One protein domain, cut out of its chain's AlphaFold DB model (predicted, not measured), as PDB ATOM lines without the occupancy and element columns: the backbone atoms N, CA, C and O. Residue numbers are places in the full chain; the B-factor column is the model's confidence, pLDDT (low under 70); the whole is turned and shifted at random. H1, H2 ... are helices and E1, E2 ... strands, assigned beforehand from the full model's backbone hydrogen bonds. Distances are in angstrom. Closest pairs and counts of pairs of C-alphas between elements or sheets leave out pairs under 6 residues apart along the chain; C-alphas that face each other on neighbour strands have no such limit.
ATOM      1  N   SER A  13     234.112 306.840 151.423       75.38
ATOM      2  CA  SER A  13     234.433 305.809 152.412       75.38
ATOM      3  C   SER A  13     233.484 304.611 152.320       75.38
ATOM      4  O   SER A  13     233.906 303.455 152.422       75.38
ATOM      5  N   PHE A  14     232.192 304.859 152.094       77.31
ATOM      6  CA  PHE A  14     231.202 303.816 151.848       77.31
ATOM      7  C   PHE A  14     231.512 303.022 150.574       77.31
ATOM      8  O   PHE A  14     231.510 301.792 150.622       77.31
ATOM      9  N   PHE A  15     231.828 303.684 149.457       81.25
ATOM     10  CA  PHE A  15     232.154 303.018 148.195       81.25
ATOM     11  C   PHE A  15     233.316 302.033 148.376       81.25
ATOM     12  O   PHE A  15     233.204 300.860 148.007       81.25
ATOM     13  N   ILE A  16     234.410 302.492 148.993       75.75
ATOM     14  CA  ILE A  16     235.601 301.668 149.237       75.75
ATOM     15  C   ILE A  16     235.248 300.479 150.143       75.75
ATOM     16  O   ILE A  16     235.656 299.350 149.882       75.75
ATOM     17  N   ARG A  17     234.438 300.686 151.186       77.00
ATOM     18  CA  ARG A  17     234.098 299.612 152.133       77.00
ATOM     19  C   ARG A  17     233.062 298.618 151.623       77.00
ATOM     20  O   ARG A  17     233.141 297.457 152.007       77.00
ATOM     21  N   GLN A  18     232.082 299.049 150.836       74.94
ATOM     22  CA  GLN A  18     230.880 298.259 150.536       74.94
ATOM     23  C   GLN A  18     230.792 297.846 149.068       74.94
ATOM     24  O   GLN A  18     230.440 296.709 148.774       74.94
ATOM     25  N   VAL A  19     231.147 298.730 148.133       77.94
ATOM     26  CA  VAL A  19     231.099 298.402 146.699       77.94
ATOM     27  C   VAL A  19     232.342 297.615 146.298       77.94
ATOM     28  O   VAL A  19     232.222 296.548 145.693       77.94
ATOM     29  N   GLN A  20     233.534 298.096 146.665       77.25
ATOM     30  CA  GLN A  20     234.771 297.393 146.325       77.25
ATOM     31  C   GLN A  20     234.808 296.002 146.969       77.25
ATOM     32  O   GLN A  20     235.092 295.029 146.279       77.25
ATOM     33  N   SER A  21     234.485 295.879 148.257       74.44
ATOM     34  CA  SER A  21     234.547 294.592 148.964       74.44
ATOM     35  C   SER A  21     233.566 293.552 148.413       74.44
ATOM     36  O   SER A  21     233.917 292.378 148.321       74.44
ATOM     37  N   HIS A  22     232.364 293.972 148.007       77.12
ATOM     38  CA  HIS A  22     231.316 293.062 147.553       77.12
ATOM     39  C   HIS A  22     231.474 292.644 146.084       77.12
ATOM     40  O   HIS A  22     231.205 291.497 145.735       77.12
ATOM     41  N   TYR A  23     231.920 293.554 145.210       76.94
ATOM     42  CA  TYR A  23     231.966 293.303 143.761       76.94
ATOM     43  C   TYR A  23     233.378 293.161 143.190       76.94
ATOM     44  O   TYR A  23     233.552 292.529 142.149       76.94
ATOM     45  N   PHE A  24     234.385 293.748 143.842       83.56
ATOM     46  CA  PHE A  24     235.718 293.951 143.268       83.56
ATOM     47  C   PHE A  24     236.848 293.698 144.276       83.56
ATOM     48  O   PHE A  24     237.902 294.322 144.191       83.56
ATOM     49  N   SER A  25     236.660 292.782 145.230       80.56
ATOM     50  CA  SER A  25     237.608 292.539 146.332       80.56
ATOM     51  C   SER A  25     239.028 292.194 145.869       80.56
ATOM     52  O   SER A  25     239.998 292.483 146.565       80.56
ATOM     53  N   HIS A  26     239.161 291.630 144.669       84.94
ATOM     54  CA  HIS A  26     240.438 291.272 144.050       84.94
ATOM     55  C   HIS A  26     241.061 292.388 143.195       84.94
ATOM     56  O   HIS A  26     242.158 292.207 142.665       84.94
ATOM     57  N   PHE A  27     240.381 293.528 143.044       88.88
ATOM     58  CA  PHE A  27     240.816 294.655 142.220       88.88
ATOM     59  C   PHE A  27     241.013 295.889 143.108       88.88
ATOM     60  O   PHE A  27     240.045 296.553 143.491       88.88
ATOM     61  N   PRO A  28     242.267 296.192 143.488       89.25
ATOM     62  CA  PRO A  28     242.566 297.345 144.322       89.25
ATOM     63  C   PRO A  28     242.146 298.655 143.658       89.25
ATOM     64  O   PRO A  28     242.260 298.813 142.441       89.25
ATOM     65  N   ILE A  29     241.743 299.615 144.479       89.81
ATOM     66  CA  ILE A  29     241.583 301.012 144.086       89.81
ATOM     67  C   ILE A  29     242.658 301.812 144.809       89.81
ATOM     68  O   ILE A  29     242.879 301.629 146.005       89.81
ATOM     69  N   VAL A  30     243.343 302.677 144.071       88.75
ATOM     70  CA  VAL A  30     244.426 303.519 144.577       88.75
ATOM     71  C   VAL A  30     244.107 304.982 144.305       88.75
ATOM     72  O   VAL A  30     243.525 305.308 143.270       88.75
ATOM     73  N   ALA A  31     244.488 305.862 145.227       86.81
ATOM     74  CA  ALA A  31     244.443 307.298 144.983       86.81
ATOM     75  C   ALA A  31     245.453 307.677 143.887       86.81
ATOM     76  O   ALA A  31     246.516 307.060 143.760       86.81
ATOM     77  N   ASP A  32     245.101 308.675 143.089       80.31
ATOM     78  CA  ASP A  32     245.982 309.303 142.114       80.31
ATOM     79  C   ASP A  32     246.596 310.586 142.693       80.31
ATOM     80  O   ASP A  32     246.036 311.193 143.609       80.31
ATOM     81  N   ALA A  33     247.736 311.016 142.151       72.56
ATOM     82  CA  ALA A  33     248.453 312.208 142.613       72.56
ATOM     83  C   ALA A  33     247.605 313.490 142.495       72.56
ATOM     84  O   ALA A  33     247.745 314.402 143.307       72.56
ATOM     85  N   ASP A  34     246.680 313.518 141.535       73.81
ATOM     86  CA  ASP A  34     245.789 314.649 141.257       73.81
ATOM     87  C   ASP A  34     244.486 314.626 142.090       73.81
ATOM     88  O   ASP A  34     243.518 315.314 141.762       73.81
ATOM     89  N   GLY A  35     244.417 313.803 143.146       76.69
ATOM     90  CA  GLY A  35     243.227 313.668 144.002       76.69
ATOM     91  C   GLY A  35     242.093 312.831 143.391       76.69
ATOM     92  O   GLY A  35     240.966 312.843 143.886       76.69
ATOM     93  N   GLY A  36     242.377 312.117 142.299       86.88
ATOM     94  CA  GLY A  36     241.481 311.133 141.694       86.88
ATOM     95  C   GLY A  36     241.684 309.723 142.251       86.88
ATOM     96  O   GLY A  36     242.443 309.498 143.190       86.88
ATOM     97  N   TYR A  37     241.028 308.751 141.620       91.56
ATOM     98  CA  TYR A  37     241.176 307.329 141.920       91.56
ATOM     99  C   TYR A  37     241.400 306.522 140.646       91.56
ATOM    100  O   TYR A  37     240.757 306.759 139.622       91.56
ATOM    101  N   ALA A  38     242.255 305.511 140.734       93.31
ATOM    102  CA  ALA A  38     242.469 304.531 139.682       93.31
ATOM    103  C   ALA A  38     242.223 303.119 140.213       93.31
ATOM    104  O   ALA A  38     242.594 302.783 141.336       93.31
ATOM    105  N   GLY A  39     241.619 302.275 139.387       93.62
ATOM    106  CA  GLY A  39     241.506 300.849 139.655       93.62
ATOM    107  C   GLY A  39     242.721 300.082 139.139       93.62
ATOM    108  O   GLY A  39     243.336 300.483 138.155       93.62
ATOM    109  N   LEU A  40     243.055 298.955 139.761       93.81
ATOM    110  CA  LEU A  40     244.041 298.005 139.252       93.81
ATOM    111  C   LEU A  40     243.340 296.729 138.784       93.81
ATOM    112  O   LEU A  40     242.812 295.966 139.590       93.81
ATOM    113  N   PHE A  41     243.380 296.476 137.478       93.56
ATOM    114  CA  PHE A  41     242.780 295.304 136.847       93.56
ATOM    115  C   PHE A  41     243.828 294.552 136.027       93.56
ATOM    116  O   PHE A  41     244.410 295.112 135.103       93.56
ATOM    117  N   LEU A  42     244.126 293.294 136.376       91.81
ATOM    118  CA  LEU A  42     245.206 292.513 135.743       91.81
ATOM    119  C   LEU A  42     246.531 293.300 135.638       91.81
ATOM    120  O   LEU A  42     247.192 293.301 134.600       91.81
ATOM    121  N   LYS A  43     246.899 294.010 136.715       91.19
ATOM    122  CA  LYS A  43     248.054 294.929 136.813       91.19
ATOM    123  C   LYS A  43     247.989 296.185 135.930       91.19
ATOM    124  O   LYS A  43     248.887 297.017 136.019       91.19
ATOM    125  N   HIS A  44     246.955 296.351 135.114       94.81
ATOM    126  CA  HIS A  44     246.727 297.568 134.348       94.81
ATOM    127  C   HIS A  44     245.975 298.579 135.206       94.81
ATOM    128  O   HIS A  44     245.082 298.214 135.975       94.81
ATOM    129  N   ARG A  45     246.333 299.854 135.072       95.62
ATOM    130  CA  ARG A  45     245.571 300.936 135.690       95.62
ATOM    131  C   ARG A  45     244.335 301.215 134.850       95.62
ATOM    132  O   ARG A  45     244.436 301.308 133.629       95.62
ATOM    133  N   VAL A  46     243.204 301.353 135.524       96.25
ATOM    134  CA  VAL A  46     241.907 301.755 134.987       96.25
ATOM    135  C   VAL A  46     241.631 303.151 135.524       96.25
ATOM    136  O   VAL A  46     241.358 303.328 136.711       96.25
ATOM    137  N   GLU A  47     241.772 304.148 134.665       95.12
ATOM    138  CA  GLU A  47     241.706 305.566 135.016       95.12
ATOM    139  C   GLU A  47     240.468 306.214 134.398       95.12
ATOM    140  O   GLU A  47     239.965 305.782 133.358       95.12
ATOM    141  N   THR A  48     239.986 307.276 135.041       93.81
ATOM    142  CA  THR A  48     238.832 308.035 134.557       93.81
ATOM    143  C   THR A  48     239.284 309.339 133.923       93.81
ATOM    144  O   THR A  48     239.890 310.184 134.576       93.81
ATOM    145  N   GLU A  49     238.881 309.561 132.681       92.12
ATOM    146  CA  GLU A  49     238.843 310.887 132.084       92.12
ATOM    147  C   GLU A  49     237.406 311.403 132.056       92.12
ATOM    148  O   GLU A  49     236.544 310.865 131.366       92.12
ATOM    149  N   LEU A  50     237.148 312.485 132.787       89.06
ATOM    150  CA  LEU A  50     235.859 313.168 132.766       89.06
ATOM    151  C   LEU A  50     235.918 314.362 131.815       89.06
ATOM    152  O   LEU A  50     236.657 315.319 132.053       89.06
ATOM    153  N   ARG A  51     235.085 314.333 130.777       89.25
ATOM    154  CA  ARG A  51     234.864 315.444 129.847       89.25
ATOM    155  C   ARG A  51     233.512 316.085 130.128       89.25
ATOM    156  O   ARG A  51     232.560 315.399 130.489       89.25
ATOM    157  N   ARG A  52     233.413 317.399 129.937       87.44
ATOM    158  CA  ARG A  52     232.159 318.151 130.091       87.44
ATOM    159  C   ARG A  52     231.749 318.765 128.750       87.44
ATOM    160  O   ARG A  52     232.006 319.944 128.527       87.44
ATOM    161  N   PRO A  53     231.180 317.966 127.831       85.81
ATOM    162  CA  PRO A  53     230.770 318.448 126.508       85.81
ATOM    163  C   PRO A  53     229.632 319.475 126.564       85.81
ATOM    164  O   PRO A  53     229.509 320.294 125.659       85.81
ATOM    165  N   ARG A  54     228.800 319.452 127.615       84.25
ATOM    166  CA  ARG A  54     227.747 320.448 127.866       84.25
ATOM    167  C   ARG A  54     227.700 320.815 129.352       84.25
ATOM    168  O   ARG A  54     228.122 320.007 130.181       84.25
ATOM    169  N   PRO A  55     227.191 322.000 129.732       83.81
ATOM    170  CA  PRO A  55     227.125 322.410 131.136       83.81
ATOM    171  C   PRO A  55     226.375 321.419 132.037       83.81
ATOM    172  O   PRO A  55     226.768 321.207 133.177       83.81
ATOM    173  N   ASP A  56     225.344 320.762 131.536       85.88
ATOM    174  CA  ASP A  56     224.487 319.817 132.255       85.88
ATOM    175  C   ASP A  56     224.967 318.354 132.187       85.88
ATOM    176  O   ASP A  56     224.368 317.485 132.827       85.88
ATOM    177  N   MET A  57     226.065 318.083 131.470       87.62
ATOM    178  CA  MET A  57     226.489 316.729 131.110       87.62
ATOM    179  C   MET A  57     227.976 316.469 131.372       87.62
ATOM    180  O   MET A  57     228.848 317.100 130.772       87.62
ATOM    181  N   TRP A  58     228.262 315.460 132.195       90.62
ATOM    182  CA  TRP A  58     229.573 314.812 132.244       90.62
ATOM    183  C   TRP A  58     229.591 313.568 131.360       90.62
ATOM    184  O   TRP A  58     228.598 312.853 131.247       90.62
ATOM    185  N   LEU A  59     230.748 313.293 130.773       91.88
ATOM    186  CA  LEU A  59     231.030 312.077 130.035       91.88
ATOM    187  C   LEU A  59     232.316 311.456 130.575       91.88
ATOM    188  O   LEU A  59     233.379 312.083 130.518       91.88
ATOM    189  N   ALA A  60     232.209 310.242 131.101       93.44
ATOM    190  CA  ALA A  60     233.365 309.464 131.512       93.44
ATOM    191  C   ALA A  60     233.965 308.717 130.320       93.44
ATOM    192  O   ALA A  60     233.249 308.227 129.455       93.44
ATOM    193  N   HIS A  61     235.286 308.623 130.298       93.00
ATOM    194  CA  HIS A  61     236.030 307.727 129.429       93.00
ATOM    195  C   HIS A  61     237.009 306.932 130.276       93.00
ATOM    196  O   HIS A  61     237.618 307.465 131.212       93.00
ATOM    197  N   THR A  62     237.192 305.671 129.912       94.88
ATOM    198  CA  THR A  62     238.209 304.826 130.525       94.88
ATOM    199  C   THR A  62     239.529 305.009 129.800       94.88
ATOM    200  O   THR A  62     239.615 304.838 128.584       94.88
ATOM    201  N   ARG A  63     240.583 305.321 130.553       95.19
ATOM    202  CA  ARG A  63     241.961 305.223 130.071       95.19
ATOM    203  C   ARG A  63     242.617 304.025 130.732       95.19
ATOM    204  O   ARG A  63     242.560 303.883 131.951       95.19
ATOM    205  N   TYR A  64     243.268 303.188 129.934       95.88
ATOM    206  CA  TYR A  64     244.039 302.069 130.455       95.88
ATOM    207  C   TYR A  64     245.531 302.364 130.364       95.88
ATOM    208  O   TYR A  64     246.010 302.882 129.350       95.88
ATOM    209  N   ARG A  65     246.283 302.004 131.407       96.44
ATOM    210  CA  ARG A  65     247.751 302.042 131.380       96.44
ATOM    211  C   ARG A  65     248.345 300.699 131.751       96.44
ATOM    212  O   ARG A  65     247.905 300.056 132.701       96.44
ATOM    213  N   ALA A  66     249.374 300.301 131.018       95.25
ATOM    214  CA  ALA A  66     250.215 299.167 131.360       95.25
ATOM    215  C   ALA A  66     250.940 299.408 132.698       95.25
ATOM    216  O   ALA A  66     251.106 300.562 133.105       95.25
ATOM    217  N   PRO A  67     251.474 298.352 133.344       93.62
ATOM    218  CA  PRO A  67     252.353 298.502 134.507       93.62
ATOM    219  C   PRO A  67     253.558 299.422 134.258       93.62
ATOM    220  O   PRO A  67     254.066 300.044 135.183       93.62
ATOM    221  N   THR A  68     254.002 299.529 133.003       93.94
ATOM    222  CA  THR A  68     255.084 300.422 132.565       93.94
ATOM    223  C   THR A  68     254.664 301.893 132.462       93.94
ATOM    224  O   THR A  68     255.492 302.741 132.150       93.94
ATOM    225  N   GLY A  69     253.382 302.212 132.675       92.56
ATOM    226  CA  GLY A  69     252.802 303.554 132.544       92.56
ATOM    227  C   GLY A  69     252.337 303.917 131.126       92.56
ATOM    228  O   GLY A  69     251.626 304.911 130.945       92.56
ATOM    229  N   GLN A  70     252.681 303.104 130.122       95.75
ATOM    230  CA  GLN A  70     252.270 303.323 128.736       95.75
ATOM    231  C   GLN A  70     250.747 303.208 128.584       95.75
ATOM    232  O   GLN A  70     250.130 302.313 129.158       95.75
ATOM    233  N   ALA A  71     250.146 304.092 127.783       96.38
ATOM    234  CA  ALA A  71     248.734 303.997 127.430       96.38
ATOM    235  C   ALA A  71     248.453 302.716 126.627       96.38
ATOM    236  O   ALA A  71     249.200 302.367 125.711       96.38
ATOM    237  N   VAL A  72     247.360 302.037 126.962       96.25
ATOM    238  CA  VAL A  72     246.916 300.798 126.316       96.25
ATOM    239  C   VAL A  72     245.480 300.980 125.834       96.25
ATOM    240  O   VAL A  72     244.679 301.674 126.459       96.25
ATOM    241  N   ARG A  73     245.152 300.365 124.696       94.12
ATOM    242  CA  ARG A  73     243.787 300.349 124.163       94.12
ATOM    243  C   ARG A  73     242.900 299.416 124.979       94.12
ATOM    244  O   ARG A  73     243.358 298.367 125.425       94.12
ATOM    245  N   GLU A  74     241.619 299.749 125.085       91.62
ATOM    246  CA  GLU A  74     240.634 298.900 125.763       91.62
ATOM    247  C   GLU A  74     240.613 297.471 125.202       91.62
ATOM    248  O   GLU A  74     240.755 296.522 125.969       91.62
ATOM    249  N   ASP A  75     240.557 297.316 123.874       91.12
ATOM    250  CA  ASP A  75     240.547 296.004 123.208       91.12
ATOM    251  C   ASP A  75     241.728 295.119 123.629       91.12
ATOM    252  O   ASP A  75     241.597 293.904 123.750       91.12
ATOM    253  N   THR A  76     242.892 295.723 123.889       92.50
ATOM    254  CA  THR A  76     244.080 294.998 124.346       92.50
ATOM    255  C   THR A  76     243.897 294.477 125.767       92.50
ATOM    256  O   THR A  76     244.270 293.342 126.040       92.50
ATOM    257  N   VAL A  77     243.302 295.261 126.669       93.06
ATOM    258  CA  VAL A  77     243.018 294.818 128.046       93.06
ATOM    259  C   VAL A  77     241.899 293.776 128.060       93.06
ATOM    260  O   VAL A  77     242.002 292.771 128.765       93.06
ATOM    261  N   ILE A  78     240.866 293.955 127.234       91.38
ATOM    262  CA  ILE A  78     239.796 292.967 127.048       91.38
ATOM    263  C   ILE A  78     240.364 291.652 126.506       91.38
ATOM    264  O   ILE A  78     240.000 290.596 127.007       91.38
ATOM    265  N   ALA A  79     241.305 291.680 125.561       90.31
ATOM    266  CA  ALA A  79     241.935 290.464 125.041       90.31
ATOM    267  C   ALA A  79     242.721 289.670 126.108       90.31
ATOM    268  O   ALA A  79     242.922 288.466 125.956       90.31
ATOM    269  N   LEU A  80     243.141 290.310 127.208       90.00
ATOM    270  CA  LEU A  80     243.746 289.622 128.358       90.00
ATOM    271  C   LEU A  80     242.704 288.915 129.240       90.00
ATOM    272  O   LEU A  80     243.055 288.041 130.040       90.00
ATOM    273  N   CYS A  81     241.424 289.271 129.113       88.19
ATOM    274  CA  CYS A  81     240.328 288.609 129.803       88.19
ATOM    275  C   CYS A  81     240.109 287.234 129.162       88.19
ATOM    276  O   CYS A  81     239.452 287.096 128.138       88.19
ATOM    277  N   ARG A  82     240.668 286.191 129.785       76.25
ATOM    278  CA  ARG A  82     240.611 284.805 129.278       76.25
ATOM    279  C   ARG A  82     239.188 284.231 129.154       76.25
ATOM    280  O   ARG A  82     239.023 283.200 128.515       76.25
ATOM    281  N   ALA A  83     238.203 284.866 129.788       73.00
ATOM    282  CA  ALA A  83     236.792 284.490 129.792       73.00
ATOM    283  C   ALA A  83     235.916 285.749 129.667       73.00
ATOM    284  O   ALA A  83     236.318 286.830 130.119       73.00
ATOM    285  N   SER A  84     234.728 285.609 129.078       72.94
ATOM    286  CA  SER A  84     233.779 286.711 128.867       72.94
ATOM    287  C   SER A  84     233.331 287.340 130.185       72.94
ATOM    288  O   SER A  84     233.230 288.565 130.272       72.94
ATOM    289  N   GLU A  85     233.159 286.549 131.246       80.19
ATOM    290  CA  GLU A  85     232.798 287.058 132.571       80.19
ATOM    291  C   GLU A  85     233.855 288.026 133.116       80.19
ATOM    292  O   GLU A  85     233.517 289.019 133.756       80.19
ATOM    293  N   THR A  86     235.135 287.805 132.813       84.38
ATOM    294  CA  THR A  86     236.218 288.700 133.241       84.38
ATOM    295  C   THR A  86     236.130 290.059 132.539       84.38
ATOM    296  O   THR A  86     236.343 291.086 133.180       84.38
ATOM    297  N   ALA A  87     235.748 290.092 131.258       88.25
ATOM    298  CA  ALA A  87     235.524 291.347 130.535       88.25
ATOM    299  C   ALA A  87     234.284 292.096 131.060       88.25
ATOM    300  O   ALA A  87     234.305 293.316 131.218       88.25
ATOM    301  N   VAL A  88     233.227 291.360 131.423       91.06
ATOM    302  CA  VAL A  88     232.043 291.912 132.103       91.06
ATOM    303  C   VAL A  88     232.423 292.543 133.449       91.06
ATOM    304  O   VAL A  88     231.927 293.619 133.794       91.06
ATOM    305  N   VAL A  89     233.302 291.894 134.219       91.12
ATOM    306  CA  VAL A  89     233.800 292.430 135.493       91.12
ATOM    307  C   VAL A  89     234.658 293.676 135.273       91.12
ATOM    308  O   VAL A  89     234.465 294.649 135.998       91.12
ATOM    309  N   LEU A  90     235.539 293.686 134.263       93.62
ATOM    310  CA  LEU A  90     236.344 294.860 133.904       93.62
ATOM    311  C   LEU A  90     235.468 296.084 133.635       93.62
ATOM    312  O   LEU A  90     235.710 297.151 134.196       93.62
ATOM    313  N   ASP A  91     234.423 295.922 132.826       93.62
ATOM    314  CA  ASP A  91     233.503 297.004 132.484       93.62
ATOM    315  C   ASP A  91     232.794 297.573 133.723       93.62
ATOM    316  O   ASP A  91     232.778 298.784 133.968       93.62
ATOM    317  N   ARG A  92     232.238 296.682 134.554       92.81
ATOM    318  CA  ARG A  92     231.574 297.074 135.806       92.81
ATOM    319  C   ARG A  92     232.550 297.780 136.744       92.81
ATOM    320  O   ARG A  92     232.166 298.757 137.390       92.81
ATOM    321  N   PHE A  93     233.792 297.308 136.807       93.75
ATOM    322  CA  PHE A  93     234.843 297.907 137.618       93.75
ATOM    323  C   PHE A  93     235.194 299.312 137.124       93.75
ATOM    324  O   PHE A  93     235.149 300.253 137.915       93.75
ATOM    325  N   ALA A  94     235.432 299.489 135.821       95.19
ATOM    326  CA  ALA A  94     235.724 300.788 135.216       95.19
ATOM    327  C   ALA A  94     234.618 301.816 135.496       95.19
ATOM    328  O   ALA A  94     234.895 302.907 135.996       95.19
ATOM    329  N   ARG A  95     233.347 301.441 135.298       94.88
ATOM    330  CA  ARG A  95     232.215 302.327 135.615       94.88
ATOM    331  C   ARG A  95     232.121 302.662 137.097       94.88
ATOM    332  O   ARG A  95     231.767 303.785 137.441       94.88
ATOM    333  N   SER A  96     232.475 301.734 137.976       92.50
ATOM    334  CA  SER A  96     232.503 301.996 139.417       92.50
ATOM    335  C   SER A  96     233.634 302.975 139.776       92.50
ATOM    336  O   SER A  96     233.409 303.908 140.544       92.50
ATOM    337  N   VAL A  97     234.809 302.858 139.146       93.25
ATOM    338  CA  VAL A  97     235.901 303.846 139.267       93.25
ATOM    339  C   VAL A  97     235.469 305.226 138.748       93.25
ATOM    340  O   VAL A  97     235.823 306.240 139.350       93.25
ATOM    341  N   HIS A  98     234.658 305.302 137.688       93.69
ATOM    342  CA  HIS A  98     234.092 306.575 137.225       93.69
ATOM    343  C   HIS A  98     233.176 307.221 138.265       93.69
ATOM    344  O   HIS A  98     233.293 308.419 138.516       93.69
ATOM    345  N   LEU A  99     232.287 306.439 138.887       90.69
ATOM    346  CA  LEU A  99     231.406 306.938 139.946       90.69
ATOM    347  C   LEU A  99     232.201 307.440 141.152       90.69
ATOM    348  O   LEU A  99     231.880 308.492 141.701       90.69
ATOM    349  N   LEU A 100     233.273 306.736 141.517       88.88
ATOM    350  CA  LEU A 100     234.173 307.151 142.587       88.88
ATOM    351  C   LEU A 100     234.839 308.501 142.289       88.88
ATOM    352  O   LEU A 100     234.835 309.401 143.124       88.88
ATOM    353  N   ASN A 101     235.356 308.667 141.070       89.00
ATOM    354  CA  ASN A 101     235.949 309.929 140.630       89.00
ATOM    355  C   ASN A 101     234.927 311.054 140.457       89.00
ATOM    356  O   ASN A 101     235.305 312.220 140.484       89.00
ATOM    357  N   LEU A 102     233.648 310.737 140.240       86.06
ATOM    358  CA  LEU A 102     232.584 311.735 140.242       86.06
ATOM    359  C   LEU A 102     232.279 312.206 141.666       86.06
ATOM    360  O   LEU A 102     232.117 313.406 141.877       86.06
ATOM    361  N   LEU A 103     232.210 311.279 142.625       82.38
ATOM    362  CA  LEU A 103     231.956 311.576 144.036       82.38
ATOM    363  C   LEU A 103     233.018 312.501 144.639       82.38
ATOM    364  O   LEU A 103     232.677 313.341 145.464       82.38
ATOM    365  N   SER A 104     234.272 312.406 144.190       79.31
ATOM    366  CA  SER A 104     235.343 313.308 144.630       79.31
ATOM    367  C   SER A 104     235.282 314.712 144.011       79.31
ATOM    368  O   SER A 104     236.128 315.555 144.313       79.31
ATOM    369  N   ARG A 105     234.306 315.014 143.139       76.69
ATOM    370  CA  ARG A 105     234.176 316.335 142.503       76.69
ATOM    371  C   ARG A 105     233.127 317.207 143.185       76.69
ATOM    372  O   ARG A 105     231.971 316.833 143.314       76.69
ATOM    373  N   ALA A 106     233.495 318.463 143.435       60.44
ATOM    374  CA  ALA A 106     232.640 319.469 144.073       60.44
ATOM    375  C   ALA A 106     231.449 319.983 143.225       60.44
ATOM    376  O   ALA A 106     230.670 320.803 143.702       60.44
ATOM    377  N   ARG A 107     231.307 319.583 141.949       66.75
ATOM    378  CA  ARG A 107     230.250 320.100 141.052       66.75
ATOM    379  C   ARG A 107     229.395 318.972 140.468       66.75
ATOM    380  O   ARG A 107     229.851 318.318 139.523       66.75
ATOM    381  N   PRO A 108     228.145 318.794 140.928       61.91
ATOM    382  CA  PRO A 108     227.234 317.849 140.300       61.91
ATOM    383  C   PRO A 108     226.827 318.373 138.913       61.91
ATOM    384  O   PRO A 108     226.399 319.519 138.775       61.91
ATOM    385  N   ALA A 109     226.981 317.557 137.865       68.94
ATOM    386  CA  ALA A 109     226.191 317.765 136.648       68.94
ATOM    387  C   ALA A 109     224.811 317.141 136.830       68.94
ATOM    388  O   ALA A 109     224.613 316.288 137.696       68.94
ATOM    389  N   GLN A 110     223.870 317.533 135.975       83.88
ATOM    390  CA  GLN A 110     222.540 316.944 135.981       83.88
ATOM    391  C   GLN A 110     222.587 315.474 135.546       83.88
ATOM    392  O   GLN A 110     221.875 314.650 136.120       83.88
ATOM    393  N   THR A 111     223.441 315.141 134.569       90.69
ATOM    394  CA  THR A 111     223.636 313.768 134.079       90.69
ATOM    395  C   THR A 111     225.118 313.442 133.889       90.69
ATOM    396  O   THR A 111     225.881 314.267 133.386       90.69
ATOM    397  N   ILE A 112     225.523 312.222 134.249       92.81
ATOM    398  CA  ILE A 112     226.801 311.633 133.833       92.81
ATOM    399  C   ILE A 112     226.545 310.454 132.901       92.81
ATOM    400  O   ILE A 112     225.787 309.551 133.238       92.81
ATOM    401  N   TYR A 113     227.196 310.448 131.744       94.94
ATOM    402  CA  TYR A 113     227.203 309.306 130.842       94.94
ATOM    403  C   TYR A 113     228.426 308.431 131.101       94.94
ATOM    404  O   TYR A 113     229.558 308.918 131.154       94.94
ATOM    405  N   LEU A 114     228.168 307.139 131.275       95.81
ATOM    406  CA  LEU A 114     229.155 306.103 131.525       95.81
ATOM    407  C   LEU A 114     229.183 305.149 130.325       95.81
ATOM    408  O   LEU A 114     228.133 304.586 129.993       95.81
ATOM    409  N   PRO A 115     230.341 304.959 129.675       95.12
ATOM    410  CA  PRO A 115     230.467 304.041 128.555       95.12
ATOM    411  C   PRO A 115     230.266 302.605 129.016       95.12
ATOM    412  O   PRO A 115     230.654 302.235 130.125       95.12
ATOM    413  N   VAL A 116     229.687 301.796 128.134       95.19
ATOM    414  CA  VAL A 116     229.738 300.338 128.233       95.19
ATOM    415  C   VAL A 116     230.459 299.769 127.022       95.19
ATOM    416  O   VAL A 116     230.236 300.176 125.883       95.19
ATOM    417  N   SER A 117     231.327 298.806 127.279       92.81
ATOM    418  CA  SER A 117     232.069 298.078 126.263       92.81
ATOM    419  C   SER A 117     231.151 297.136 125.486       92.81
ATOM    420  O   SER A 117     230.165 296.594 126.000       92.81
ATOM    421  N   ARG A 118     231.522 296.857 124.235       92.31
ATOM    422  CA  ARG A 118     230.853 295.825 123.435       92.31
ATOM    423  C   ARG A 118     230.964 294.440 124.087       92.31
ATOM    424  O   ARG A 118     230.004 293.680 124.056       92.31
ATOM    425  N   ALA A 119     232.086 294.155 124.750       90.94
ATOM    426  CA  ALA A 119     232.297 292.902 125.468       90.94
ATOM    427  C   ALA A 119     231.292 292.693 126.613       90.94
ATOM    428  O   ALA A 119     230.795 291.583 126.780       90.94
ATOM    429  N   LEU A 120     230.934 293.746 127.365       91.31
ATOM    430  CA  LEU A 120     229.856 293.653 128.354       91.31
ATOM    431  C   LEU A 120     228.522 293.306 127.686       91.31
ATOM    432  O   LEU A 120     227.784 292.460 128.185       91.31
ATOM    433  N   ILE A 121     228.205 293.986 126.584       94.00
ATOM    434  CA  ILE A 121     226.947 293.800 125.858       94.00
ATOM    435  C   ILE A 121     226.821 292.383 125.290       94.00
ATOM    436  O   ILE A 121     225.741 291.803 125.330       94.00
ATOM    437  N   ASP A 122     227.909 291.823 124.772       91.81
ATOM    438  CA  ASP A 122     227.923 290.468 124.222       91.81
ATOM    439  C   ASP A 122     228.003 289.395 125.327       91.81
ATOM    440  O   ASP A 122     227.462 288.305 125.166       91.81
ATOM    441  N   GLY A 123     228.638 289.700 126.463       88.81
ATOM    442  CA  GLY A 123     228.805 288.777 127.591       88.81
ATOM    443  C   GLY A 123     227.624 288.708 128.566       88.81
ATOM    444  O   GLY A 123     227.611 287.839 129.435       88.81
ATOM    445  N   VAL A 124     226.641 289.607 128.457       88.12
ATOM    446  CA  VAL A 124     225.423 289.604 129.283       88.12
ATOM    447  C   VAL A 124     224.229 289.275 128.387       88.12
ATOM    448  O   VAL A 124     223.870 290.105 127.557       88.12
ATOM    449  N   PRO A 125     223.603 288.094 128.534       84.06
ATOM    450  CA  PRO A 125     222.522 287.685 127.642       84.06
ATOM    451  C   PRO A 125     221.240 288.498 127.861       84.06
ATOM    452  O   PRO A 125     220.575 288.862 126.895       84.06
ATOM    453  N   GLU A 126     220.906 288.798 129.122       85.62
ATOM    454  CA  GLU A 126     219.699 289.526 129.528       85.62
ATOM    455  C   GLU A 126     219.929 290.301 130.838       85.62
ATOM    456  O   GLU A 126     220.919 290.088 131.543       85.62
ATOM    457  N   GLY A 127     219.005 291.204 131.186       86.62
ATOM    458  CA  GLY A 127     219.063 291.954 132.447       86.62
ATOM    459  C   GLY A 127     220.182 292.998 132.487       86.62
ATOM    460  O   GLY A 127     220.830 293.192 133.523       86.62
ATOM    461  N   HIS A 128     220.437 293.671 131.361       91.50
ATOM    462  CA  HIS A 128     221.408 294.759 131.305       91.50
ATOM    463  C   HIS A 128     221.037 295.855 132.307       91.50
ATOM    464  O   HIS A 128     219.912 296.343 132.350       91.50
ATOM    465  N   GLY A 129     222.008 296.247 133.129       91.00
ATOM    466  CA  GLY A 129     221.821 297.273 134.151       91.00
ATOM    467  C   GLY A 129     221.470 296.743 135.540       91.00
ATOM    468  O   GLY A 129     221.814 297.427 136.496       91.00
ATOM    469  N   THR A 130     220.935 295.526 135.698       92.12
ATOM    470  CA  THR A 130     220.463 295.009 137.004       92.12
ATOM    471  C   THR A 130     221.530 295.062 138.099       92.12
ATOM    472  O   THR A 130     221.311 295.640 139.160       92.12
ATOM    473  N   VAL A 131     222.722 294.519 137.833       89.50
ATOM    474  CA  VAL A 131     223.831 294.531 138.808       89.50
ATOM    475  C   VAL A 131     224.329 295.952 139.072       89.50
ATOM    476  O   VAL A 131     224.726 296.284 140.182       89.50
ATOM    477  N   PHE A 132     224.326 296.802 138.047       91.56
ATOM    478  CA  PHE A 132     224.849 298.156 138.179       91.56
ATOM    479  C   PHE A 132     223.882 299.096 138.899       91.56
ATOM    480  O   PHE A 132     224.333 299.995 139.600       91.56
ATOM    481  N   ARG A 133     222.570 298.869 138.775       92.56
ATOM    482  CA  ARG A 133     221.537 299.590 139.524       92.56
ATOM    483  C   ARG A 133     221.787 299.478 141.020       92.56
ATOM    484  O   ARG A 133     221.856 300.496 141.690       92.56
ATOM    485  N   ASP A 134     222.058 298.271 141.500       88.94
ATOM    486  CA  ASP A 134     222.348 298.007 142.911       88.94
ATOM    487  C   ASP A 134     223.637 298.706 143.405       88.94
ATOM    488  O   ASP A 134     223.760 299.087 144.568       88.94
ATOM    489  N   ILE A 135     224.618 298.932 142.523       87.06
ATOM    490  CA  ILE A 135     225.799 299.752 142.846       87.06
ATOM    491  C   ILE A 135     225.405 301.233 142.948       87.06
ATOM    492  O   ILE A 135     225.774 301.904 143.909       87.06
ATOM    493  N   VAL A 136     224.651 301.747 141.974       89.25
ATOM    494  CA  VAL A 136     224.251 303.162 141.904       89.25
ATOM    495  C   VAL A 136     223.307 303.550 143.045       89.25
ATOM    496  O   VAL A 136     223.514 304.593 143.667       89.25
ATOM    497  N   GLU A 137     222.309 302.719 143.351       88.00
ATOM    498  CA  GLU A 137     221.329 302.951 144.422       88.00
ATOM    499  C   GLU A 137     222.018 303.110 145.779       88.00
ATOM    500  O   GLU A 137     221.716 304.041 146.526       88.00
ATOM    501  N   ARG A 138     223.023 302.274 146.061       82.25
ATOM    502  CA  ARG A 138     223.805 302.356 147.300       82.25
ATOM    503  C   ARG A 138     224.623 303.642 147.435       82.25
ATOM    504  O   ARG A 138     224.921 304.048 148.552       82.25
ATOM    505  N   LEU A 139     224.997 304.278 146.326       82.31
ATOM    506  CA  LEU A 139     225.801 305.505 146.337       82.31
ATOM    507  C   LEU A 139     224.962 306.782 146.450       82.31
ATOM    508  O   LEU A 139     225.531 307.848 146.691       82.31
ATOM    509  N   ALA A 140     223.634 306.686 146.288       82.19
ATOM    510  CA  ALA A 140     222.690 307.801 146.410       82.19
ATOM    511  C   ALA A 140     223.155 309.073 145.665       82.19
ATOM    512  O   ALA A 140     223.154 310.186 146.205       82.19
ATOM    513  N   LEU A 141     223.617 308.893 144.422       83.12
ATOM    514  CA  LEU A 141     224.230 309.957 143.631       83.12
ATOM    515  C   LEU A 141     223.219 311.070 143.312       83.12
ATOM    516  O   LEU A 141     222.102 310.777 142.889       83.12
ATOM    517  N   PRO A 142     223.601 312.356 143.425       80.56
ATOM    518  CA  PRO A 142     222.703 313.486 143.180       80.56
ATOM    519  C   PRO A 142     222.580 313.831 141.682       80.56
ATOM    520  O   PRO A 142     222.306 314.975 141.328       80.56
ATOM    521  N   CYS A 143     222.829 312.872 140.788       86.50
ATOM    522  CA  CYS A 143     222.808 313.066 139.339       86.50
ATOM    523  C   CYS A 143     222.130 311.883 138.646       86.50
ATOM    524  O   CYS A 143     222.100 310.769 139.171       86.50
ATOM    525  N   ARG A 144     221.596 312.115 137.443       92.06
ATOM    526  CA  ARG A 144     221.082 311.037 136.596       92.06
ATOM    527  C   ARG A 144     222.248 310.254 135.997       92.06
ATOM    528  O   ARG A 144     223.227 310.841 135.532       92.06
ATOM    529  N   ILE A 145     222.118 308.932 135.966       94.06
ATOM    530  CA  ILE A 145     223.105 308.053 135.342       94.06
ATOM    531  C   ILE A 145     222.647 307.701 133.932       94.06
ATOM    532  O   ILE A 145     221.578 307.120 133.731       94.06
ATOM    533  N   GLY A 146     223.474 308.069 132.961       95.12
ATOM    534  CA  GLY A 146     223.342 307.701 131.567       95.12
ATOM    535  C   GLY A 146     224.263 306.552 131.199       95.12
ATOM    536  O   GLY A 146     225.438 306.550 131.557       95.12
ATOM    537  N   ILE A 147     223.743 305.585 130.456       96.81
ATOM    538  CA  ILE A 147     224.530 304.508 129.867       96.81
ATOM    539  C   ILE A 147     224.783 304.852 128.406       96.81
ATOM    540  O   ILE A 147     223.844 305.010 127.623       96.81
ATOM    541  N   MET A 148     226.058 304.996 128.063       96.00
ATOM    542  CA  MET A 148     226.501 305.257 126.702       96.00
ATOM    543  C   MET A 148     226.847 303.933 126.026       96.00
ATOM    544  O   MET A 148     227.851 303.295 126.338       96.00
ATOM    545  N   LEU A 149     225.959 303.511 125.134       96.38
ATOM    546  CA  LEU A 149     226.052 302.290 124.350       96.38
ATOM    547  C   LEU A 149     227.065 302.464 123.210       96.38
ATOM    548  O   LEU A 149     227.120 303.544 122.619       96.38
ATOM    549  N   PRO A 150     227.834 301.421 122.855       94.19
ATOM    550  CA  PRO A 150     228.855 301.526 121.822       94.19
ATOM    551  C   PRO A 150     228.230 301.830 120.457       94.19
ATOM    552  O   PRO A 150     227.230 301.214 120.078       94.19
ATOM    553  N   ALA A 151     228.871 302.715 119.689       92.88
ATOM    554  CA  ALA A 151     228.430 303.138 118.357       92.88
ATOM    555  C   ALA A 151     228.131 301.958 117.412       92.88
ATOM    556  O   ALA A 151     227.220 302.018 116.589       92.88
ATOM    557  N   THR A 152     228.861 300.848 117.568       92.81
ATOM    558  CA  THR A 152     228.700 299.630 116.760       92.81
ATOM    559  C   THR A 152     227.303 299.013 116.848       92.81
ATOM    560  O   THR A 152     226.881 298.353 115.902       92.81
ATOM    561  N   LEU A 153     226.544 299.258 117.924       94.44
ATOM    562  CA  LEU A 153     225.158 298.789 118.036       94.44
ATOM    563  C   LEU A 153     224.187 299.517 117.098       94.44
ATOM    564  O   LEU A 153     223.075 299.031 116.905       94.44
ATOM    565  N   ALA A 154     224.578 300.638 116.483       93.38
ATOM    566  CA  ALA A 154     223.750 301.318 115.485       93.38
ATOM    567  C   ALA A 154     223.366 300.406 114.309       93.38
ATOM    568  O   ALA A 154     222.290 300.564 113.738       93.38
ATOM    569  N   ALA A 155     224.228 299.440 113.972       94.69
ATOM    570  CA  ALA A 155     223.991 298.470 112.908       94.69
ATOM    571  C   ALA A 155     223.023 297.334 113.307       94.69
ATOM    572  O   ALA A 155     222.626 296.544 112.454       94.69
ATOM    573  N   GLU A 156     222.625 297.245 114.581       95.88
ATOM    574  CA  GLU A 156     221.764 296.190 115.134       95.88
ATOM    575  C   GLU A 156     220.534 296.810 115.835       95.88
ATOM    576  O   GLU A 156     220.397 296.702 117.057       95.88
ATOM    577  N   PRO A 157     219.620 297.480 115.107       94.69
ATOM    578  CA  PRO A 157     218.602 298.359 115.696       94.69
ATOM    579  C   PRO A 157     217.651 297.654 116.672       94.69
ATOM    580  O   PRO A 157     217.333 298.205 117.726       94.69
ATOM    581  N   GLU A 158     217.232 296.421 116.380       95.50
ATOM    582  CA  GLU A 158     216.379 295.641 117.289       95.50
ATOM    583  C   GLU A 158     217.108 295.285 118.586       95.50
ATOM    584  O   GLU A 158     216.553 295.369 119.684       95.50
ATOM    585  N   ARG A 159     218.384 294.906 118.475       95.12
ATOM    586  CA  ARG A 159     219.215 294.580 119.631       95.12
ATOM    587  C   ARG A 159     219.494 295.826 120.465       95.12
ATOM    588  O   ARG A 159     219.341 295.779 121.684       95.12
ATOM    589  N   LEU A 160     219.827 296.940 119.814       95.88
ATOM    590  CA  LEU A 160     219.994 298.247 120.441       95.88
ATOM    591  C   LEU A 160     218.736 298.648 121.219       95.88
ATOM    592  O   LEU A 160     218.838 299.022 122.386       95.88
ATOM    593  N   ALA A 161     217.554 298.519 120.612       95.06
ATOM    594  CA  ALA A 161     216.287 298.845 121.258       95.06
ATOM    595  C   ALA A 161     216.037 297.990 122.511       95.06
ATOM    596  O   ALA A 161     215.680 298.542 123.556       95.06
ATOM    597  N   ARG A 162     216.279 296.672 122.436       95.56
ATOM    598  CA  ARG A 162     216.140 295.753 123.581       95.56
ATOM    599  C   ARG A 162     217.108 296.078 124.718       95.56
ATOM    600  O   ARG A 162     216.689 296.172 125.867       95.56
ATOM    601  N   ILE A 163     218.387 296.297 124.408       96.38
ATOM    602  CA  ILE A 163     219.405 296.654 125.410       96.38
ATOM    603  C   ILE A 163     219.058 297.992 126.067       96.38
ATOM    604  O   ILE A 163     219.086 298.110 127.292       96.38
ATOM    605  N   ALA A 164     218.703 298.997 125.263       96.25
ATOM    606  CA  ALA A 164     218.345 300.311 125.773       96.25
ATOM    607  C   ALA A 164     217.095 300.248 126.665       96.25
ATOM    608  O   ALA A 164     217.061 300.902 127.704       96.25
ATOM    609  N   ALA A 165     216.095 299.434 126.305       95.81
ATOM    610  CA  ALA A 165     214.931 299.181 127.154       95.81
ATOM    611  C   ALA A 165     215.337 298.570 128.498       95.81
ATOM    612  O   ALA A 165     214.983 299.114 129.536       95.81
ATOM    613  N   SER A 166     216.186 297.541 128.485       96.25
ATOM    614  CA  SER A 166     216.654 296.896 129.713       96.25
ATOM    615  C   SER A 166     217.387 297.864 130.656       96.25
ATOM    616  O   SER A 166     217.174 297.811 131.866       96.25
ATOM    617  N   TYR A 167     218.201 298.789 130.134       97.06
ATOM    618  CA  TYR A 167     218.814 299.834 130.962       97.06
ATOM    619  C   TYR A 167     217.788 300.847 131.497       97.06
ATOM    620  O   TYR A 167     217.883 301.243 132.659       97.06
ATOM    621  N   ARG A 168     216.788 301.237 130.696       95.44
ATOM    622  CA  ARG A 168     215.710 302.139 131.140       95.44
ATOM    623  C   ARG A 168     214.839 301.526 132.230       95.44
ATOM    624  O   ARG A 168     214.533 302.214 133.199       95.44
ATOM    625  N   ASP A 169     214.521 300.239 132.124       95.94
ATOM    626  CA  ASP A 169     213.784 299.493 133.155       95.94
ATOM    627  C   ASP A 169     214.563 299.437 134.484       95.94
ATOM    628  O   ASP A 169     213.993 299.237 135.556       95.94
ATOM    629  N   ASN A 170     215.878 299.669 134.431       95.56
ATOM    630  CA  ASN A 170     216.758 299.810 135.587       95.56
ATOM    631  C   ASN A 170     217.000 301.272 136.018       95.56
ATOM    632  O   ASN A 170     217.871 301.522 136.848       95.56
ATOM    633  N   GLY A 171     216.232 302.230 135.491       94.38
ATOM    634  CA  GLY A 171     216.261 303.637 135.902       94.38
ATOM    635  C   GLY A 171     217.341 304.492 135.232       94.38
ATOM    636  O   GLY A 171     217.546 305.640 135.631       94.38
ATOM    637  N   PHE A 172     218.033 303.967 134.219       96.00
ATOM    638  CA  PHE A 172     219.079 304.696 133.505       96.00
ATOM    639  C   PHE A 172     218.540 305.444 132.284       96.00
ATOM    640  O   PHE A 172     217.643 304.964 131.591       96.00
ATOM    641  N   VAL A 173     219.136 306.598 131.967       95.44
ATOM    642  CA  VAL A 173     218.986 307.201 130.632       95.44
ATOM    643  C   VAL A 173     219.948 306.524 129.663       95.44
ATOM    644  O   VAL A 173     221.001 306.035 130.069       95.44
ATOM    645  N   THR A 174     219.613 306.475 128.380       95.88
ATOM    646  CA  THR A 174     220.451 305.803 127.379       95.88
ATOM    647  C   THR A 174     220.884 306.762 126.283       95.88
ATOM    648  O   THR A 174     220.126 307.627 125.837       95.88
ATOM    649  N   ALA A 175     222.132 306.627 125.852       94.81
ATOM    650  CA  ALA A 175     222.680 307.314 124.692       94.81
ATOM    651  C   ALA A 175     223.505 306.334 123.863       94.81
ATOM    652  O   ALA A 175     224.009 305.345 124.388       94.81
ATOM    653  N   LEU A 176     223.644 306.615 122.578       93.62
ATOM    654  CA  LEU A 176     224.615 305.972 121.712       93.62
ATOM    655  C   LEU A 176     225.864 306.850 121.655       93.62
ATOM    656  O   LEU A 176     225.746 308.070 121.535       93.62
ATOM    657  N   ASP A 177     227.035 306.233 121.745       88.75
ATOM    658  CA  ASP A 177     228.293 306.903 121.437       88.75
ATOM    659  C   ASP A 177     228.294 307.310 119.955       88.75
ATOM    660  O   ASP A 177     228.031 306.482 119.079       88.75
ATOM    661  N   ASP A 178     228.503 308.592 119.680       79.31
ATOM    662  CA  ASP A 178     228.393 309.189 118.347       79.31
ATOM    663  C   ASP A 178     229.537 310.191 118.148       79.31
ATOM    664  O   ASP A 178     230.094 310.720 119.115       79.31
ATOM    665  N   ILE A 179     229.900 310.457 116.894       63.72
ATOM    666  CA  ILE A 179     231.079 311.261 116.540       63.72
ATOM    667  C   ILE A 179     230.987 312.704 117.065       63.72
ATOM    668  O   ILE A 179     232.001 313.291 117.446       63.72
ATOM    669  N   ASP A 180     229.766 313.232 117.170       67.75
ATOM    670  CA  ASP A 180     229.456 314.572 117.683       67.75
ATOM    671  C   ASP A 180     229.222 314.599 119.210       67.75
ATOM    672  O   ASP A 180     228.838 315.624 119.789       67.75
ATOM    673  N   GLY A 181     229.464 313.474 119.889       68.62
ATOM    674  CA  GLY A 181     229.153 313.249 121.297       68.62
ATOM    675  C   GLY A 181     227.861 312.446 121.501       68.62
ATOM    676  O   GLY A 181     227.140 312.164 120.551       68.62
ATOM    677  N   PRO A 182     227.535 312.063 122.747       77.38
ATOM    678  CA  PRO A 182     226.503 311.066 123.016       77.38
ATOM    679  C   PRO A 182     225.125 311.487 122.486       77.38
ATOM    680  O   PRO A 182     224.564 312.514 122.887       77.38
ATOM    681  N   ARG A 183     224.548 310.647 121.624       82.94
ATOM    682  CA  ARG A 183     223.209 310.821 121.058       82.94
ATOM    683  C   ARG A 183     222.182 310.114 121.928       82.94
ATOM    684  O   ARG A 183     222.114 308.887 121.955       82.94
ATOM    685  N   ARG A 184     221.364 310.885 122.648       84.31
ATOM    686  CA  ARG A 184     220.325 310.335 123.530       84.31
ATOM    687  C   ARG A 184     219.335 309.463 122.744       84.31
ATOM    688  O   ARG A 184     218.881 309.853 121.672       84.31
TER     689      ARG A 184
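AT A GLANCE: This is residues 13 to 184 of the 191 residues of an uncharacterized protein of Paludibacterium purpuratum (UniProt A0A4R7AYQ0). What is the main picture? A strongly twisted sheet of seven strands curls round one long helix, H3. H1 and H5 lie on the side of H3 away from the sheet, H2 and H4 sit by its first residues, and H6 and H7 lie by the E7 edge. What is it made of? The printed part has 172 residues, with named elements in the order H1 E1 E2 E3 E4 H2 H3 E5 H4 H5 E6 H6 H7 E7; the class is mixed, helices and strands. The sheet, in the order E1 E2 E3 E4 E5 E6 E7, is mixed. The whole is compact, with a radius of gyration of the C-alphas of 15.2 A and spans of 41 by 38 by 31 A.

HOW THE PARTS SIT: How do the strands pair? After H1, residues 13 to 23, E1, residues 29 to 31, E2, 37 to 41, E3, 44 to 54, and E4, 57 to 65, form a meander, each strand the antiparallel neighbour of the one before, with N 30 and O 38 2.8 A apart, N 39 and O 46 2.9 A, and N 47 and O 63 2.8 A. E5, 111 to 115, E6, 144 to 149, and E7, 173 to 176, follow in parallel, with N 58 and O 111 2.9 A apart, N 112 and O 144 3.0 A, and N 147 and O 173 2.8 A. Where do the helices come? H2, 74 to 80, and H3, 84 to 103, follow E4; H4, 118 to 123, and H5, 130 to 139, follow E5; H6, 151 to 155, and H7, 157 to 169, follow E6: three strand-helix-strand units, helices between parallel neighbour strands, with right-handed crossovers. H3 and H7 are on one face of the sheet, two layers; the C-alphas of Thr 48 and His 98 are the closest of E3 and H3, 5.6 A. H2 only grazes the sheet. Which helices touch? H3, with residues 84 to 91 alone, touches H4, closest C-alphas Val 88 and Leu 120, 4.7 A. H1 and H5 only just touch, with 3 pairs of C-alphas within 8 A, closest Val 19 and Ile 135, 6.7 A; with H3 they form a bundle, helices side by side. H6 and H7 touch only at the corner, and only just, closest C-alphas Leu 153 and Leu 160, 5.7 A. Are the helix backbones complete? Every O i to N i+4 pair is within hydrogen-bond range in H2, H3, H4 and H7, but 5 of 7 in H1, 3 of 6 in H5 and 0 of 1 in H6, where 2 of 2 O i to N i+3 pairs are.

IN THESE COORDINATES: Where does H1 begin? C-alpha 13 is at (234.433, 305.809, 152.412). Which elements are long? E3 measures 30.4 A, H3 29.2 A and E4 25.8 A from first to last C-alpha. Where does E7 end? C-alpha 176 is at (224.615, 305.972, 121.712).

THE WHOLE: How large is it? The two C-alphas farthest apart, those of Ala 33 and Glu 158, are 44.1 A apart. Is anything cut, long or uncertain? The printed part has no cut and no long link; pLDDT is under 70 at residues 106 to 109 and 179 to 181.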